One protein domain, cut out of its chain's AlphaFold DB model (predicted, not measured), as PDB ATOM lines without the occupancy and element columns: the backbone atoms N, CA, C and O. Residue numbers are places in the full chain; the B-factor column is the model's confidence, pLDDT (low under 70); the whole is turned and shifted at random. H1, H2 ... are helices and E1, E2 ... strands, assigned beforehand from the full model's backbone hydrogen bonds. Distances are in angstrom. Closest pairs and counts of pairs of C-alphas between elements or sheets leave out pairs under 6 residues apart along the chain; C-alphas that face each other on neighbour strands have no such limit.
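AT A GLANCE: This is residues 3 to 72 of the 258 residues of the protein "4Fe-4S ferredoxin" of Streptomyces sp. SID10244 (UniProt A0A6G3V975). Two short parallel strands, E1 and E2, stand side by side in the inner part of a flat, loose domain, with helices reaching out to either end. On one side the backbone makes a wide loop, out from E1 through H1, round a far end where residues 29 to 34 stick out, and back through H2 and H3 to E2; at the other end is H4, away from the other helices. The printed part has 70 residues, with four named helices and two named strands in the order E1 H1 H2 H3 E2 H4; the class is mixed, helices and strands, and 32 residues are in named elements, under half. The whole is loose, with a radius of gyration of the C-alphas of 14.1 A and spans of 42 by 32 by 14 A.

HOW THE PARTS SIT: Look first at E1, residues 11 to 14, and E2, residues 51 to 54: they are parallel neighbours, 17 degrees between their directions. C-alphas 12 and 52 face each other at 4.7 A; N 13 and O 52, 2.8 A apart, and N 52 and O 11, 2.9 A apart, are within hydrogen-bond range. Between them in the chain come H1, residues 23 to 26, H2, residues 33 to 36, and H3, residues 38 to 46, and together these make a strand-helix-strand unit, two parallel neighbour strands with helices between. The closest C-alphas of H3 and E2 are those of Ala 46 and Asp 52, at 7.1 A. H1 and H3 only just touch, with 3 pairs of C-alphas within 8 A, the closest Ala 24 and Met 39 at 6.7 A. H1 and H2 also only just touch, with 3 such pairs, the closest Ala 24 and Arg 36 at 6.2 A. H2 and H3 meet only through their link. H4, residues 65 to 71, touches no helix and is apart from E1. In H3 and H4 every O i to N i+4 pair is within hydrogen-bond range; H1 and H2 are too short for such a pair.

IN THESE COORDINATES: Find C-alpha 11 at (-15.965, 3.348, -34.918), where E1 begins; it runs 9.8 A, and E2 runs 10.0 A. H3 goes 12.6 A from C-alpha 38 at (-20.942, 3.149, -53.590). H1 is 4.6 A long, H2 5.1 A and H4 10.0 A, ending at C-alpha 71, (-9.642, -1.639, -26.697).

THE WHOLE: The C-alphas farthest apart are those of Asp 31 and Glu 70, 42.4 A. The printed part has no cut and no long link. Its mean pLDDT is 94.3, and no printed residue is under 70.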
ATOM      1  N   LEU A   3     -24.389   2.956 -36.948       94.62
ATOM      2  CA  LEU A   3     -23.646   3.086 -35.682       94.62
ATOM      3  C   LEU A   3     -23.215   4.532 -35.396       94.62
ATOM      4  O   LEU A   3     -23.335   5.004 -34.273       94.62
ATOM      5  N   LEU A   4     -22.760   5.261 -36.417       94.81
ATOM      6  CA  LEU A   4     -22.285   6.640 -36.287       94.81
ATOM      7  C   LEU A   4     -23.424   7.658 -36.127       94.81
ATOM      8  O   LEU A   4     -23.154   8.794 -35.727       94.81
ATOM      9  N   ARG A   5     -24.681   7.270 -36.399       94.31
ATOM     10  CA  ARG A   5     -25.865   8.089 -36.083       94.31
ATOM     11  C   ARG A   5     -26.079   8.216 -34.575       94.31
ATOM     12  O   ARG A   5     -26.683   9.188 -34.132       94.31
ATOM     13  N   GLN A   6     -25.544   7.282 -33.790       96.12
ATOM     14  CA  GLN A   6     -25.546   7.352 -32.334       96.12
ATOM     15  C   GLN A   6     -24.373   8.236 -31.864       96.12
ATOM     16  O   GLN A   6     -23.213   7.886 -32.097       96.12
ATOM     17  N   PRO A   7     -24.623   9.389 -31.214       93.62
ATOM     18  CA  PRO A   7     -23.573  10.365 -30.893       93.62
ATOM     19  C   PRO A   7     -22.503   9.833 -29.926       93.62
ATOM     20  O   PRO A   7     -21.371  10.309 -29.953       93.62
ATOM     21  N   GLN A   8     -22.847   8.838 -29.106       95.94
ATOM     22  CA  GLN A   8     -21.968   8.186 -28.135       95.94
ATOM     23  C   GLN A   8     -21.074   7.087 -28.729       95.94
ATOM     24  O   GLN A   8     -20.246   6.531 -28.011       95.94
ATOM     25  N   ILE A   9     -21.241   6.736 -30.010       97.62
ATOM     26  CA  ILE A   9     -20.475   5.665 -30.653       97.62
ATOM     27  C   ILE A   9     -19.344   6.263 -31.496       97.62
ATOM     28  O   ILE A   9     -19.556   7.152 -32.324       97.62
ATOM     29  N   SER A  10     -18.142   5.720 -31.298       97.75
ATOM     30  CA  SER A  10     -17.011   5.852 -32.217       97.75
ATOM     31  C   SER A  10     -16.726   4.505 -32.873       97.75
ATOM     32  O   SER A  10     -17.015   3.453 -32.302       97.75
ATOM     33  N   VAL A  11     -16.223   4.537 -34.105       98.19
ATOM     34  CA  VAL A  11     -15.965   3.348 -34.918       98.19
ATOM     35  C   VAL A  11     -14.518   3.380 -35.380       98.19
ATOM     36  O   VAL A  11     -14.081   4.351 -35.989       98.19
ATOM     37  N   THR A  12     -13.784   2.297 -35.125       97.94
ATOM     38  CA  THR A  12     -12.473   2.050 -35.732       97.94
ATOM     39  C   THR A  12     -12.579   0.879 -36.703       97.94
ATOM     40  O   THR A  12     -12.982  -0.216 -36.315       97.94
ATOM     41  N   VAL A  13     -12.217   1.099 -37.963       97.56
ATOM     42  CA  VAL A  13     -12.151   0.067 -39.001       97.56
ATOM     43  C   VAL A  13     -10.695  -0.337 -39.185       97.56
ATOM     44  O   VAL A  13      -9.866   0.495 -39.541       97.56
ATOM     45  N   TYR A  14     -10.382  -1.611 -38.966       97.69
ATOM     46  CA  TYR A  14      -9.060  -2.165 -39.250       97.69
ATOM     47  C   TYR A  14      -9.057  -2.808 -40.633       97.69
ATOM     48  O   TYR A  14      -9.923  -3.622 -40.948       97.69
ATOM     49  N   GLU A  15      -8.078  -2.444 -41.448       97.06
ATOM     50  CA  GLU A  15      -7.926  -2.898 -42.824       97.06
ATOM     51  C   GLU A  15      -6.471  -3.306 -43.059       97.06
ATOM     52  O   GLU A  15      -5.535  -2.574 -42.731       97.06
ATOM     53  N   ARG A  16      -6.279  -4.478 -43.664       96.75
ATOM     54  CA  ARG A  16      -4.954  -5.017 -43.975       96.75
ATOM     55  C   ARG A  16      -4.281  -4.240 -45.097       96.75
ATOM     56  O   ARG A  16      -3.061  -4.090 -45.091       96.75
ATOM     57  N   LEU A  17      -5.046  -3.810 -46.090       96.75
ATOM     58  CA  LEU A  17      -4.530  -3.164 -47.287       96.75
ATOM     59  C   LEU A  17      -4.230  -1.679 -47.052       96.75
ATOM     60  O   LEU A  17      -4.643  -1.062 -46.073       96.75
ATOM     61  N   ARG A  18      -3.494  -1.082 -47.996       95.94
ATOM     62  CA  ARG A  18      -3.179   0.358 -47.994       95.94
ATOM     63  C   ARG A  18      -4.335   1.236 -48.469       95.94
ATOM     64  O   ARG A  18      -4.229   2.456 -48.407       95.94
ATOM     65  N   ARG A  19      -5.406   0.643 -48.998       94.81
ATOM     66  CA  ARG A  19      -6.623   1.350 -49.408       94.81
ATOM     67  C   ARG A  19      -7.833   0.581 -48.874       94.81
ATOM     68  O   ARG A  19      -7.833  -0.644 -48.990       94.81
ATOM     69  N   PRO A  20      -8.843   1.270 -48.321       94.62
ATOM     70  CA  PRO A  20     -10.008   0.613 -47.746       94.62
ATOM     71  C   PRO A  20     -11.019   0.190 -48.819       94.62
ATOM     72  O   PRO A  20     -10.829   0.415 -50.023       94.62
ATOM     73  N   PHE A  21     -12.135  -0.354 -48.323       94.88
ATOM     74  CA  PHE A  21     -13.377  -0.684 -49.034       94.88
ATOM     75  C   PHE A  21     -13.415  -2.053 -49.720       94.88
ATOM     76  O   PHE A  21     -14.405  -2.373 -50.382       94.88
ATOM     77  N   GLY A  22     -12.388  -2.890 -49.527       95.06
ATOM     78  CA  GLY A  22     -12.397  -4.295 -49.944       95.06
ATOM     79  C   GLY A  22     -12.866  -4.495 -51.389       95.06
ATOM     80  O   GLY A  22     -12.407  -3.813 -52.308       95.06
ATOM     81  N   LEU A  23     -13.824  -5.402 -51.601       94.44
ATOM     82  CA  LEU A  23     -14.332  -5.732 -52.937       94.44
ATOM     83  C   LEU A  23     -15.043  -4.574 -53.651       94.44
ATOM     84  O   LEU A  23     -15.111  -4.602 -54.875       94.44
ATOM     85  N   ALA A  24     -15.511  -3.532 -52.957       93.56
ATOM     86  CA  ALA A  24     -16.035  -2.350 -53.650       93.56
ATOM     87  C   ALA A  24     -14.942  -1.660 -54.489       93.56
ATOM     88  O   ALA A  24     -15.224  -1.152 -55.571       93.56
ATOM     89  N   ARG A  25     -13.687  -1.704 -54.019       94.19
ATOM     90  CA  ARG A  25     -12.509  -1.200 -54.740       94.19
ATOM     91  C   ARG A  25     -11.875  -2.262 -55.638       94.19
ATOM     92  O   ARG A  25     -11.517  -1.965 -56.777       94.19
ATOM     93  N   TYR A  26     -11.716  -3.469 -55.102       95.12
ATOM     94  CA  TYR A  26     -10.868  -4.512 -55.680       95.12
ATOM     95  C   TYR A  26     -11.623  -5.661 -56.363       95.12
ATOM     96  O   TYR A  26     -11.003  -6.492 -57.015       95.12
ATOM     97  N   GLY A  27     -12.946  -5.725 -56.219       93.12
ATOM     98  CA  GLY A  27     -13.797  -6.782 -56.776       93.12
ATOM     99  C   GLY A  27     -14.694  -6.297 -57.910       93.12
ATOM    100  O   GLY A  27     -14.762  -6.927 -58.959       93.12
ATOM    101  N   VAL A  28     -15.367  -5.157 -57.724       92.88
ATOM    102  CA  VAL A  28     -16.271  -4.592 -58.736       92.88
ATOM    103  C   VAL A  28     -15.487  -4.270 -60.010       92.88
ATOM    104  O   VAL A  28     -14.462  -3.586 -59.955       92.88
ATOM    105  N   ALA A  29     -15.958  -4.754 -61.159       89.94
ATOM    106  CA  ALA A  29     -15.309  -4.517 -62.446       89.94
ATOM    107  C   ALA A  29     -15.106  -3.010 -62.730       89.94
ATOM    108  O   ALA A  29     -15.910  -2.181 -62.288       89.94
ATOM    109  N   PRO A  30     -14.020  -2.621 -63.418       88.19
ATOM    110  CA  PRO A  30     -13.659  -1.216 -63.616       88.19
ATOM    111  C   PRO A  30     -14.666  -0.424 -64.466       88.19
ATOM    112  O   PRO A  30     -14.769   0.790 -64.308       88.19
ATOM    113  N   ASP A  31     -15.447  -1.094 -65.305       85.44
ATOM    114  CA  ASP A  31     -16.495  -0.519 -66.148       85.44
ATOM    115  C   ASP A  31     -17.899  -0.542 -65.506       85.44
ATOM    116  O   ASP A  31     -18.837   0.051 -66.033       85.44
ATOM    117  N   HIS A  32     -18.056  -1.122 -64.310       87.44
ATOM    118  CA  HIS A  32     -19.286  -1.032 -63.511       87.44
ATOM    119  C   HIS A  32     -19.335   0.271 -62.691       87.44
ATOM    120  O   HIS A  32     -19.324   0.268 -61.455       87.44
ATOM    121  N   LEU A  33     -19.384   1.411 -63.387       81.44
ATOM    122  CA  LEU A  33     -19.295   2.749 -62.785       81.44
ATOM    123  C   LEU A  33     -20.385   3.020 -61.732       81.44
ATOM    124  O   LEU A  33     -20.108   3.625 -60.693       81.44
ATOM    125  N   SER A  34     -21.614   2.549 -61.966       80.31
ATOM    126  CA  SER A  34     -22.737   2.715 -61.034       80.31
ATOM    127  C   SER A  34     -22.474   1.998 -59.710       80.31
ATOM    128  O   SER A  34     -22.558   2.618 -58.651       80.31
ATOM    129  N   THR A  35     -22.070   0.729 -59.751       82.88
ATOM    130  CA  THR A  35     -21.759  -0.061 -58.554       82.88
ATOM    131  C   THR A  35     -20.535   0.486 -57.826       82.88
ATOM    132  O   THR A  35     -20.557   0.596 -56.602       82.88
ATOM    133  N   ARG A  36     -19.494   0.918 -58.553       84.50
ATOM    134  CA  ARG A  36     -18.308   1.559 -57.953       84.50
ATOM    135  C   ARG A  36     -18.635   2.863 -57.229       84.50
ATOM    136  O   ARG A  36     -17.947   3.225 -56.277       84.50
ATOM    137  N   SER A  37     -19.711   3.546 -57.620       86.75
ATOM    138  CA  SER A  37     -20.118   4.802 -56.989       86.75
ATOM    139  C   SER A  37     -20.498   4.672 -55.509       86.75
ATOM    140  O   SER A  37     -20.470   5.679 -54.800       86.75
ATOM    141  N   VAL A  38     -20.755   3.447 -55.020       90.19
ATOM    142  CA  VAL A  38     -20.942   3.149 -53.590       90.19
ATOM    143  C   VAL A  38     -19.754   3.603 -52.738       90.19
ATOM    144  O   VAL A  38     -19.932   3.964 -51.579       90.19
ATOM    145  N   MET A  39     -18.549   3.662 -53.316       91.00
ATOM    146  CA  MET A  39     -17.365   4.153 -52.612       91.00
ATOM    147  C   MET A  39     -17.520   5.609 -52.158       91.00
ATOM    148  O   MET A  39     -17.000   5.941 -51.103       91.00
ATOM    149  N   ARG A  40     -18.307   6.441 -52.862       92.06
ATOM    150  CA  ARG A  40     -18.592   7.824 -52.427       92.06
ATOM    151  C   ARG A  40     -19.339   7.859 -51.097       92.06
ATOM    152  O   ARG A  40     -18.983   8.627 -50.218       92.06
ATOM    153  N   LEU A  41     -20.316   6.967 -50.920       92.19
ATOM    154  CA  LEU A  41     -21.013   6.821 -49.642       92.19
ATOM    155  C   LEU A  41     -20.045   6.378 -48.534       92.19
ATOM    156  O   LEU A  41     -20.165   6.813 -47.392       92.19
ATOM    157  N   PHE A  42     -19.088   5.504 -48.848       94.44
ATOM    158  CA  PHE A  42     -18.084   5.091 -47.869       94.44
ATOM    159  C   PHE A  42     -17.113   6.217 -47.521       94.44
ATOM    160  O   PHE A  42     -16.769   6.346 -46.349       94.44
ATOM    161  N   ASP A  43     -16.730   7.047 -48.491       94.62
ATOM    162  CA  ASP A  43     -15.930   8.251 -48.262       94.62
ATOM    163  C   ASP A  43     -16.680   9.246 -47.359       94.62
ATOM    164  O   ASP A  43     -16.110   9.725 -46.378       94.62
ATOM    165  N   ASP A  44     -17.976   9.478 -47.600       94.62
ATOM    166  CA  ASP A  44     -18.816  10.337 -46.751       94.62
ATOM    167  C   ASP A  44     -18.873   9.825 -45.302       94.62
ATOM    168  O   ASP A  44     -18.757  10.591 -44.342       94.62
ATOM    169  N   ILE A  45     -19.014   8.507 -45.123       94.62
ATOM    170  CA  ILE A  45     -19.012   7.866 -43.801       94.62
ATOM    171  C   ILE A  45     -17.629   7.968 -43.141       94.62
ATOM    172  O   ILE A  45     -17.546   8.232 -41.939       94.62
ATOM    173  N   ALA A  46     -16.555   7.757 -43.904       94.94
ATOM    174  CA  ALA A  46     -15.175   7.841 -43.431       94.94
ATOM    175  C   ALA A  46     -14.775   9.272 -43.039       94.94
ATOM    176  O   ALA A  46     -13.920   9.445 -42.178       94.94
ATOM    177  N   GLY A  47     -15.419  10.291 -43.616       95.31
ATOM    178  CA  GLY A  47     -15.229  11.695 -43.247       95.31
ATOM    179  C   GLY A  47     -15.797  12.079 -41.874       95.31
ATOM    180  O   GLY A  47     -15.538  13.181 -41.389       95.31
ATOM    181  N   ASN A  48     -16.566  11.203 -41.220       96.75
ATOM    182  CA  ASN A  48     -17.069  11.462 -39.874       96.75
ATOM    183  C   ASN A  48     -15.905  11.470 -38.859       96.75
ATOM    184  O   ASN A  48     -15.179  10.483 -38.785       96.75
ATOM    185  N   PRO A  49     -15.758  12.494 -37.994       96.12
ATOM    186  CA  PRO A  49     -14.651  12.574 -37.030       96.12
ATOM    187  C   PRO A  49     -14.647  11.456 -35.974       96.12
ATOM    188  O   PRO A  49     -13.660  11.287 -35.263       96.12
ATOM    189  N   ARG A  50     -15.746  10.701 -35.838       97.44
ATOM    190  CA  ARG A  50     -15.847   9.508 -34.981       97.44
ATOM    191  C   ARG A  50     -15.576   8.198 -35.731       97.44
ATOM    192  O   ARG A  50     -15.729   7.136 -35.133       97.44
ATOM    193  N   CYS A  51     -15.227   8.260 -37.014       97.81
ATOM    194  CA  CYS A  51     -14.843   7.122 -37.841       97.81
ATOM    195  C   CYS A  51     -13.337   7.184 -38.111       97.81
ATOM    196  O   CYS A  51     -12.842   8.143 -38.694       97.81
ATOM    197  N   ASP A  52     -12.610   6.161 -37.683       97.19
ATOM    198  CA  ASP A  52     -11.165   6.060 -37.853       97.19
ATOM    199  C   ASP A  52     -10.830   4.787 -38.632       97.19
ATOM    200  O   ASP A  52     -11.276   3.700 -38.270       97.19
ATOM    201  N   ILE A  53     -10.063   4.903 -39.717       97.69
ATOM    202  CA  ILE A  53      -9.686   3.761 -40.559       97.69
ATOM    203  C   ILE A  53      -8.187   3.509 -40.414       97.69
ATOM    204  O   ILE A  53      -7.349   4.285 -40.873       97.69
ATOM    205  N   ARG A  54      -7.840   2.373 -39.806       97.31
ATOM    206  CA  ARG A  54      -6.470   1.907 -39.582       97.31
ATOM    207  C   ARG A  54      -6.066   0.935 -40.684       97.31
ATOM    208  O   ARG A  54      -6.405  -0.244 -40.645       97.31
ATOM    209  N   LEU A  55      -5.350   1.466 -41.668       97.75
ATOM    210  CA  LEU A  55      -4.830   0.738 -42.828       97.75
ATOM    211  C   LEU A  55      -3.523   0.001 -42.496       97.75
ATOM    212  O   LEU A  55      -2.806   0.378 -41.568       97.75
ATOM    213  N   GLY A  56      -3.172  -1.007 -43.298       96.88
ATOM    214  CA  GLY A  56      -1.927  -1.761 -43.129       96.88
ATOM    215  C   GLY A  56      -1.899  -2.693 -41.913       96.88
ATOM    216  O   GLY A  56      -0.821  -3.160 -41.554       96.88
ATOM    217  N   MET A  57      -3.043  -2.962 -41.274       96.00
ATOM    218  CA  MET A  57      -3.136  -3.773 -40.057       96.00
ATOM    219  C   MET A  57      -3.860  -5.091 -40.317       96.00
ATOM    220  O   MET A  57      -5.034  -5.128 -40.671       96.00
ATOM    221  N   THR A  58      -3.163  -6.203 -40.111       95.81
ATOM    222  CA  THR A  58      -3.714  -7.556 -40.221       95.81
ATOM    223  C   THR A  58      -4.052  -8.107 -38.849       95.81
ATOM    224  O   THR A  58      -3.166  -8.387 -38.040       95.81
ATOM    225  N   ILE A  59      -5.341  -8.324 -38.605       95.44
ATOM    226  CA  ILE A  59      -5.805  -8.995 -37.391       95.44
ATOM    227  C   ILE A  59      -5.354 -10.463 -37.412       95.44
ATOM    228  O   ILE A  59      -5.455 -11.137 -38.435       95.44
ATOM    229  N   GLY A  60      -4.826 -10.940 -36.289       94.25
ATOM    230  CA  GLY A  60      -4.156 -12.232 -36.137       94.25
ATOM    231  C   GLY A  60      -2.639 -12.192 -36.359       94.25
ATOM    232  O   GLY A  60      -1.969 -13.155 -36.000       94.25
ATOM    233  N   ARG A  61      -2.087 -11.096 -36.904       95.50
ATOM    234  CA  ARG A  61      -0.633 -10.896 -37.061       95.50
ATOM    235  C   ARG A  61      -0.133  -9.658 -36.323       95.50
ATOM    236  O   ARG A  61       0.791  -9.762 -35.529       95.50
ATOM    237  N   ASP A  62      -0.739  -8.509 -36.604       96.69
ATOM    238  CA  ASP A  62      -0.313  -7.211 -36.071       96.69
ATOM    239  C   ASP A  62      -1.107  -6.832 -34.803       96.69
ATOM    240  O   ASP A  62      -0.602  -6.115 -33.944       96.69
ATOM    241  N   LEU A  63      -2.343  -7.331 -34.679       96.06
ATOM    242  CA  LEU A  63      -3.211  -7.223 -33.498       96.06
ATOM    243  C   LEU A  63      -3.976  -8.529 -33.306       96.06
ATOM    244  O   LEU A  63      -4.472  -9.097 -34.280       96.06
ATOM    245  N   THR A  64      -4.120  -8.997 -32.073       96.19
ATOM    246  CA  THR A  64      -4.945 -10.171 -31.760       96.19
ATOM    247  C   THR A  64      -6.417  -9.790 -31.572       96.19
ATOM    248  O   THR A  64      -6.770  -8.619 -31.440       96.19
ATOM    249  N   LEU A  65      -7.312 -10.785 -31.561       94.56
ATOM    250  CA  LEU A  65      -8.718 -10.540 -31.227       94.56
ATOM    251  C   LEU A  65      -8.886 -10.061 -29.776       94.56
ATOM    252  O   LEU A  65      -9.788  -9.272 -29.501       94.56
ATOM    253  N   ASP A  66      -8.020 -10.507 -28.869       96.56
ATOM    254  CA  ASP A  66      -8.072 -10.105 -27.465       96.56
ATOM    255  C   ASP A  66      -7.606  -8.653 -27.292       96.56
ATOM    256  O   ASP A  66      -8.310  -7.882 -26.643       96.56
ATOM    257  N   ASP A  67      -6.565  -8.217 -28.018       96.75
ATOM    258  CA  ASP A  67      -6.184  -6.793 -28.089       96.75
ATOM    259  C   ASP A  67      -7.361  -5.905 -28.520       96.75
ATOM    260  O   ASP A  67      -7.546  -4.797 -28.013       96.75
ATOM    261  N   LEU A  68      -8.162  -6.364 -29.489       96.88
ATOM    262  CA  LEU A  68      -9.331  -5.620 -29.957       96.88
ATOM    263  C   LEU A  68     -10.437  -5.575 -28.899       96.88
ATOM    264  O   LEU A  68     -11.069  -4.534 -28.737       96.88
ATOM    265  N   ARG A  69     -10.670  -6.676 -28.179       96.38
ATOM    266  CA  ARG A  69     -11.678  -6.760 -27.110       96.38
ATOM    267  C   ARG A  69     -11.317  -5.921 -25.888       96.38
ATOM    268  O   ARG A  69     -12.216  -5.429 -25.218       96.38
ATOM    269  N   GLU A  70     -10.031  -5.743 -25.609       97.38
ATOM    270  CA  GLU A  70      -9.566  -4.850 -24.544       97.38
ATOM    271  C   GLU A  70      -9.738  -3.369 -24.914       97.38
ATOM    272  O   GLU A  70     -10.017  -2.538 -24.051       97.38
ATOM    273  N   ARG A  71      -9.585  -3.027 -26.200       96.62
ATOM    274  CA  ARG A  71      -9.642  -1.639 -26.697       96.62
ATOM    275  C   ARG A  71     -11.049  -1.159 -27.042       96.62
ATOM    276  O   ARG A  71     -11.287   0.046 -27.031       96.62
ATOM    277  N   HIS A  72     -11.954  -2.073 -27.391       97.75
ATOM    278  CA  HIS A  72     -13.273  -1.751 -27.935       97.75
ATOM    279  C   HIS A  72     -14.384  -2.454 -27.168       97.75
ATOM    280  O   HIS A  72     -14.304  -3.646 -26.886       97.75
TER     281      HIS A  72